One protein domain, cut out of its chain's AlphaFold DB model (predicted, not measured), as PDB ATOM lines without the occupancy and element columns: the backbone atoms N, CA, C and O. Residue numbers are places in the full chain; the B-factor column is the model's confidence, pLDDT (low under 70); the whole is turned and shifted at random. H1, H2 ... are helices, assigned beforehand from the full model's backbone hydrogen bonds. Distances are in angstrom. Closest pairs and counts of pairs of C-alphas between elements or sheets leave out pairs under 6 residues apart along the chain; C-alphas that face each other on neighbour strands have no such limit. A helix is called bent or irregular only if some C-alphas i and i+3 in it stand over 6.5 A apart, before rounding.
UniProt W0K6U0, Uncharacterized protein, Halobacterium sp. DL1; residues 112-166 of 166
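Overview. This is residues 112 to 166 of the 166 residues of an uncharacterized protein of Halobacterium sp. DL1 (UniProt W0K6U0). Two helices joined by a tight turn make an open V, H1 as its shorter arm and H2 as its longer one, and a loose tail of residues 112 to 123 leads into H1. The arms come near each other close to the turn; residues 112 to 125 and, on the other arm, residues 154 to 166 stick out free. The printed part has 55 residues with two named helices, H1 then H2, and no named strand; its class is all helix. It is loose, with a radius of gyration of the C-alphas of 13.6 A, and spans 38 by 26 by 20 A.

Arrangement. Start at Arg 112 and pass through residues 112 to 123, which hold no named element, to reach H1, residues 124 to 138. After it, a tight link of 5 residues leads to H2, residues 144 to 164. Look at Val 133 and Asp 146: their C-alphas, the closest of the two helices, are 6.3 A apart. H1 and H2 are close but not clearly touching, with 1 pair of C-alphas within 8 A. They run opposite ways at a steep tilt of 49 degrees, and their centres are 14.7 A apart. In H1 and H2 every O i to N i+4 pair is within hydrogen-bond range.

Along the chain. Find C-alpha 124 at (45.347, 25.455, 37.070); from there H1 runs 21.2 A to C-alpha 138 at (28.452, 24.656, 24.283). H2 begins at C-alpha 144 and runs 30.7 A to C-alpha 164 at (36.762, 13.744, 53.687). Neither helix is bent or irregular.

Size, cuts and confidence. The two C-alphas farthest apart, those of Asp 139 and Glu 166, are 40.1 A apart. The printed part has no cut, and Glu 166 is the chain's last residue. The mean pLDDT of the printed part is 85.3, and residues 164 to 166 are under 70.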
ATOM      1  N   ARG A 112      24.458  31.884  44.900       76.00
ATOM      2  CA  ARG A 112      25.909  31.654  45.032       76.00
ATOM      3  C   ARG A 112      26.453  32.030  46.415       76.00
ATOM      4  O   ARG A 112      27.437  31.456  46.858       76.00
ATOM      5  N   ASP A 113      25.832  32.999  47.067       83.31
ATOM      6  CA  ASP A 113      26.168  33.495  48.400       83.31
ATOM      7  C   ASP A 113      25.754  32.547  49.538       83.31
ATOM      8  O   ASP A 113      26.300  32.647  50.635       83.31
ATOM      9  N   VAL A 114      24.852  31.595  49.279       86.31
ATOM     10  CA  VAL A 114      24.467  30.535  50.229       86.31
ATOM     11  C   VAL A 114      25.450  29.359  50.187       86.31
ATOM     12  O   VAL A 114      25.569  28.602  51.151       86.31
ATOM     13  N   VAL A 115      26.192  29.204  49.088       83.69
ATOM     14  CA  VAL A 115      27.179  28.134  48.928       83.69
ATOM     15  C   VAL A 115      28.532  28.609  49.448       83.69
ATOM     16  O   VAL A 115      29.145  29.517  48.884       83.69
ATOM     17  N   ALA A 116      29.029  27.971  50.511       79.94
ATOM     18  CA  ALA A 116      30.381  28.229  50.994       79.94
ATOM     19  C   ALA A 116      31.397  27.970  49.862       79.94
ATOM     20  O   ALA A 116      31.302  26.942  49.184       79.94
ATOM     21  N   PRO A 117      32.365  28.879  49.632       74.56
ATOM     22  CA  PRO A 117      33.363  28.665  48.599       74.56
ATOM     23  C   PRO A 117      34.144  27.384  48.914       74.56
ATOM     24  O   PRO A 117      34.465  27.137  50.082       74.56
ATOM     25  N   PRO A 118      34.464  26.566  47.898       70.81
ATOM     26  CA  PRO A 118      35.255  25.371  48.124       70.81
ATOM     27  C   PRO A 118      36.601  25.766  48.738       70.81
ATOM     28  O   PRO A 118      37.276  26.682  48.269       70.81
ATOM     29  N   THR A 119      36.998  25.058  49.791       72.38
ATOM     30  CA  THR A 119      38.289  25.249  50.473       72.38
ATOM     31  C   THR A 119      39.464  24.688  49.672       72.38
ATOM     32  O   THR A 119      40.620  24.975  49.976       72.38
ATOM     33  N   THR A 120      39.171  23.925  48.619       73.38
ATOM     34  CA  THR A 120      40.147  23.314  47.722       73.38
ATOM     35  C   THR A 120      40.110  24.015  46.371       73.38
ATOM     36  O   THR A 120      39.095  23.993  45.676       73.38
ATOM     37  N   ALA A 121      41.235  24.609  45.977       76.62
ATOM     38  CA  ALA A 121      41.416  25.114  44.624       76.62
ATOM     39  C   ALA A 121      41.785  23.960  43.681       76.62
ATOM     40  O   ALA A 121      42.664  23.151  43.988       76.62
ATOM     41  N   LEU A 122      41.131  23.899  42.519       81.56
ATOM     42  CA  LEU A 122      41.555  23.001  41.449       81.56
ATOM     43  C   LEU A 122      42.934  23.437  40.925       81.56
ATOM     44  O   LEU A 122      43.175  24.640  40.791       81.56
ATOM     45  N   PRO A 123      43.828  22.490  40.583       89.12
ATOM     46  CA  PRO A 123      45.045  22.814  39.852       89.12
ATOM     47  C   PRO A 123      44.722  23.577  38.562       89.12
ATOM     48  O   PRO A 123      43.751  23.254  37.875       89.12
ATOM     49  N   LYS A 124      45.553  24.569  38.226       87.62
ATOM     50  CA  LYS A 124      45.347  25.455  37.070       87.62
ATOM     51  C   LYS A 124      45.133  24.673  35.768       87.62
ATOM     52  O   LYS A 124      44.184  24.958  35.051       87.62
ATOM     53  N   ASP A 125      45.944  23.650  35.526       92.19
ATOM     54  CA  ASP A 125      45.869  22.842  34.303       92.19
ATOM     55  C   ASP A 125      44.520  22.119  34.170       92.19
ATOM     56  O   ASP A 125      43.960  22.020  33.082       92.19
ATOM     57  N   VAL A 126      43.955  21.659  35.294       89.56
ATOM     58  CA  VAL A 126      42.629  21.024  35.322       89.56
ATOM     59  C   VAL A 126      41.539  22.056  35.044       89.56
ATOM     60  O   VAL A 126      40.583  21.758  34.334       89.56
ATOM     61  N   HIS A 127      41.684  23.269  35.578       89.50
ATOM     62  CA  HIS A 127      40.748  24.362  35.328       89.50
ATOM     63  C   HIS A 127      40.742  24.776  33.849       89.50
ATOM     64  O   HIS A 127      39.674  24.879  33.251       89.50
ATOM     65  N   GLU A 128      41.918  24.983  33.252       94.19
ATOM     66  CA  GLU A 128      42.053  25.342  31.834       94.19
ATOM     67  C   GLU A 128      41.515  24.234  30.925       94.19
ATOM     68  O   GLU A 128      40.791  24.507  29.967       94.19
ATOM     69  N   TRP A 129      41.793  22.974  31.267       94.31
ATOM     70  CA  TRP A 129      41.247  21.834  30.542       94.31
ATOM     71  C   TRP A 129      39.711  21.777  30.616       94.31
ATOM     72  O   TRP A 129      39.062  21.657  29.577       94.31
ATOM     73  N   LEU A 130      39.112  21.931  31.806       94.06
ATOM     74  CA  LEU A 130      37.652  21.953  31.978       94.06
ATOM     75  C   LEU A 130      36.989  23.113  31.224       94.06
ATOM     76  O   LEU A 130      35.917  22.927  30.650       94.06
ATOM     77  N   ALA A 131      37.622  24.289  31.197       93.25
ATOM     78  CA  ALA A 131      37.124  25.439  30.447       93.25
ATOM     79  C   ALA A 131      37.052  25.134  28.941       93.25
ATOM     80  O   ALA A 131      36.006  25.334  28.326       93.25
ATOM     81  N   ALA A 132      38.116  24.555  28.377       92.56
ATOM     82  CA  ALA A 132      38.151  24.175  26.966       92.56
ATOM     83  C   ALA A 132      37.122  23.081  26.623       92.56
ATOM     84  O   ALA A 132      36.533  23.098  25.544       92.56
ATOM     85  N   VAL A 133      36.889  22.123  27.531       94.38
ATOM     86  CA  VAL A 133      35.834  21.106  27.369       94.38
ATOM     87  C   VAL A 133      34.442  21.748  27.381       94.38
ATOM     88  O   VAL A 133      33.599  21.393  26.560       94.38
ATOM     89  N   SER A 134      34.194  22.700  28.286       91.75
ATOM     90  CA  SER A 134      32.901  23.387  28.397       91.75
ATOM     91  C   SER A 134      32.574  24.227  27.162       91.75
ATOM     92  O   SER A 134      31.419  24.263  26.742       91.75
ATOM     93  N   GLU A 135      33.572  24.897  26.586       92.81
ATOM     94  CA  GLU A 135      33.430  25.666  25.346       92.81
ATOM     95  C   GLU A 135      32.998  24.747  24.196       92.81
ATOM     96  O   GLU A 135      31.914  24.922  23.645       92.81
ATOM     97  N   ARG A 136      33.736  23.649  23.964       92.75
ATOM     98  CA  ARG A 136      33.359  22.636  22.961       92.75
ATOM     99  C   ARG A 136      31.971  22.047  23.194       92.75
ATOM    100  O   ARG A 136      31.245  21.798  22.239       92.75
ATOM    101  N   ALA A 137      31.582  21.801  24.444       90.12
ATOM    102  CA  ALA A 137      30.250  21.284  24.753       90.12
ATOM    103  C   ALA A 137      29.138  22.284  24.409       90.12
ATOM    104  O   ALA A 137      28.082  21.875  23.932       90.12
ATOM    105  N   THR A 138      29.390  23.577  24.622       90.12
ATOM    106  CA  THR A 138      28.452  24.656  24.283       90.12
ATOM    107  C   THR A 138      28.300  24.785  22.770       90.12
ATOM    108  O   THR A 138      27.182  24.926  22.276       90.12
ATOM    109  N   ASP A 139      29.405  24.636  22.043       92.00
ATOM    110  CA  ASP A 139      29.442  24.719  20.582       92.00
ATOM    111  C   ASP A 139      28.983  23.421  19.887       92.00
ATOM    112  O   ASP A 139      28.861  23.367  18.665       92.00
ATOM    113  N   GLY A 140      28.689  22.362  20.653       90.75
ATOM    114  CA  GLY A 140      28.275  21.060  20.120       90.75
ATOM    115  C   GLY A 140      29.420  20.212  19.547       90.75
ATOM    116  O   GLY A 140      29.167  19.208  18.886       90.75
ATOM    117  N   GLU A 141      30.672  20.572  19.826       92.38
ATOM    118  CA  GLU A 141      31.899  19.917  19.350       92.38
ATOM    119  C   GLU A 141      32.542  18.986  20.399       92.38
ATOM    120  O   GLU A 141      33.703  18.589  20.279       92.38
ATOM    121  N   ALA A 142      31.815  18.630  21.462       91.00
ATOM    122  CA  ALA A 142      32.329  17.746  22.506       91.00
ATOM    123  C   ALA A 142      32.644  16.337  21.974       91.00
ATOM    124  O   ALA A 142      31.803  15.660  21.375       91.00
ATOM    125  N   THR A 143      33.851  15.857  22.265       92.69
ATOM    126  CA  THR A 143      34.333  14.548  21.804       92.69
ATOM    127  C   THR A 143      33.998  13.417  22.786       92.69
ATOM    128  O   THR A 143      33.673  13.647  23.953       92.69
ATOM    129  N   ASP A 144      34.105  12.159  22.340       92.38
ATOM    130  CA  ASP A 144      34.042  10.998  23.246       92.38
ATOM    131  C   ASP A 144      35.135  11.061  24.325       92.38
ATOM    132  O   ASP A 144      34.871  10.755  25.487       92.38
ATOM    133  N   ALA A 145      36.334  11.529  23.959       91.00
ATOM    134  CA  ALA A 145      37.455  11.697  24.879       91.00
ATOM    135  C   ALA A 145      37.170  12.760  25.955       91.00
ATOM    136  O   ALA A 145      37.546  12.579  27.112       91.00
ATOM    137  N   ASP A 146      36.460  13.837  25.602       91.62
ATOM    138  CA  ASP A 146      36.011  14.845  26.568       91.62
ATOM    139  C   ASP A 146      35.043  14.233  27.589       91.62
ATOM    140  O   ASP A 146      35.203  14.419  28.798       91.62
ATOM    141  N   ARG A 147      34.068  13.443  27.117       90.69
ATOM    142  CA  ARG A 147      33.101  12.752  27.985       90.69
ATOM    143  C   ARG A 147      33.775  11.739  28.907       90.69
ATOM    144  O   ARG A 147      33.474  11.713  30.100       90.69
ATOM    145  N   GLU A 148      34.698  10.938  28.380       92.75
ATOM    146  CA  GLU A 148      35.461   9.965  29.165       92.75
ATOM    147  C   GLU A 148      36.345  10.657  30.214       92.75
ATOM    148  O   GLU A 148      36.339  10.268  31.384       92.75
ATOM    149  N   GLY A 149      37.040  11.731  29.831       91.38
ATOM    150  CA  GLY A 149      37.880  12.511  30.739       91.38
ATOM    151  C   GLY A 149      37.087  13.135  31.889       91.38
ATOM    152  O   GLY A 149      37.503  13.048  33.048       91.38
ATOM    153  N   VAL A 150      35.920  13.720  31.599       92.62
ATOM    154  CA  VAL A 150      35.044  14.308  32.628       92.62
ATOM    155  C   VAL A 150      34.502  13.225  33.561       92.62
ATOM    156  O   VAL A 150      34.515  13.406  34.780       92.62
ATOM    157  N   ALA A 151      34.089  12.075  33.020       91.00
ATOM    158  CA  ALA A 151      33.616  10.948  33.822       91.00
ATOM    159  C   ALA A 151      34.711  10.400  34.754       91.00
ATOM    160  O   ALA A 151      34.455  10.148  35.935       91.00
ATOM    161  N   ALA A 152      35.946  10.271  34.262       90.12
ATOM    162  CA  ALA A 152      37.084   9.827  35.064       90.12
ATOM    163  C   ALA A 152      37.419  10.815  36.196       90.12
ATOM    164  O   ALA A 152      37.685  10.401  37.330       90.12
ATOM    165  N   LEU A 153      37.363  12.123  35.916       89.12
ATOM    166  CA  LEU A 153      37.559  13.160  36.928       89.12
ATOM    167  C   LEU A 153      36.464  13.108  38.005       89.12
ATOM    168  O   LEU A 153      36.782  13.153  39.194       89.12
ATOM    169  N   ALA A 154      35.200  12.955  37.604       88.44
ATOM    170  CA  ALA A 154      34.066  12.839  38.520       88.44
ATOM    171  C   ALA A 154      34.176  11.600  39.424       88.44
ATOM    172  O   ALA A 154      34.003  11.703  40.638       88.44
ATOM    173  N   ALA A 155      34.554  10.445  38.864       87.44
ATOM    174  CA  ALA A 155      34.789   9.227  39.639       87.44
ATOM    175  C   ALA A 155      35.896   9.424  40.689       87.44
ATOM    176  O   ALA A 155      35.759   9.006  41.841       87.44
ATOM    177  N   ARG A 156      36.984  10.113  40.320       85.88
ATOM    178  CA  ARG A 156      38.086  10.410  41.243       85.88
ATOM    179  C   ARG A 156      37.686  11.410  42.329       85.88
ATOM    180  O   ARG A 156      38.094  11.235  43.476       85.88
ATOM    181  N   ALA A 157      36.885  12.419  41.990       84.31
ATOM    182  CA  ALA A 157      36.335  13.364  42.957       84.31
ATOM    183  C   ALA A 157      35.418  12.663  43.976       84.31
ATOM    184  O   ALA A 157      35.564  12.900  45.172       84.31
ATOM    185  N   GLY A 158      34.568  11.730  43.530       81.50
ATOM    186  CA  GLY A 158      33.707  10.940  44.420       81.50
ATOM    187  C   GLY A 158      34.489  10.125  45.457       81.50
ATOM    188  O   GLY A 158      34.126  10.101  46.630       81.50
ATOM    189  N   VAL A 159      35.621   9.527  45.063       81.88
ATOM    190  CA  VAL A 159      36.515   8.813  46.000       81.88
ATOM    191  C   VAL A 159      37.151   9.761  47.023       81.88
ATOM    192  O   VAL A 159      37.339   9.380  48.176       81.88
ATOM    193  N   LEU A 160      37.514  10.980  46.616       78.25
ATOM    194  CA  LEU A 160      38.098  11.971  47.525       78.25
ATOM    195  C   LEU A 160      37.065  12.514  48.512       78.25
ATOM    196  O   LEU A 160      37.394  12.668  49.683       78.25
ATOM    197  N   GLN A 161      35.832  12.756  48.066       73.19
ATOM    198  CA  GLN A 161      34.755  13.229  48.929       73.19
ATOM    199  C   GLN A 161      34.418  12.207  50.022       73.19
ATOM    200  O   GLN A 161      34.384  12.568  51.194       73.19
ATOM    201  N   ALA A 162      34.306  10.922  49.667       74.19
ATOM    202  CA  ALA A 162      34.065   9.852  50.639       74.19
ATOM    203  C   ALA A 162      35.155   9.750  51.727       74.19
ATOM    204  O   ALA A 162      34.869   9.323  52.835       74.19
ATOM    205  N   ARG A 163      36.398  10.156  51.426       71.75
ATOM    206  CA  ARG A 163      37.512  10.184  52.394       71.75
ATOM    207  C   ARG A 163      37.539  11.425  53.287       71.75
ATOM    208  O   ARG A 163      38.263  11.423  54.271       71.75
ATOM    209  N   VAL A 164      36.861  12.504  52.896       67.94
ATOM    210  CA  VAL A 164      36.762  13.744  53.687       67.94
ATOM    211  C   VAL A 164      35.589  13.673  54.673       67.94
ATOM    212  O   VAL A 164      35.597  14.381  55.676       67.94
ATOM    213  N   GLU A 165      34.593  12.834  54.388       66.06
ATOM    214  CA  GLU A 165      33.406  12.618  55.228       66.06
ATOM    215  C   GLU A 165      33.592  11.524  56.308       66.06
ATOM    216  O   GLU A 165      32.705  11.357  57.146       66.06
ATOM    217  N   GLU A 166      34.726  10.808  56.310       53.53
ATOM    218  CA  GLU A 166      35.156   9.835  57.340       53.53
ATOM    219  C   GLU A 166      36.063  10.492  58.396       53.53
ATOM    220  O   GLU A 166      35.843  10.236  59.604       53.53
TER     221      GLU A 166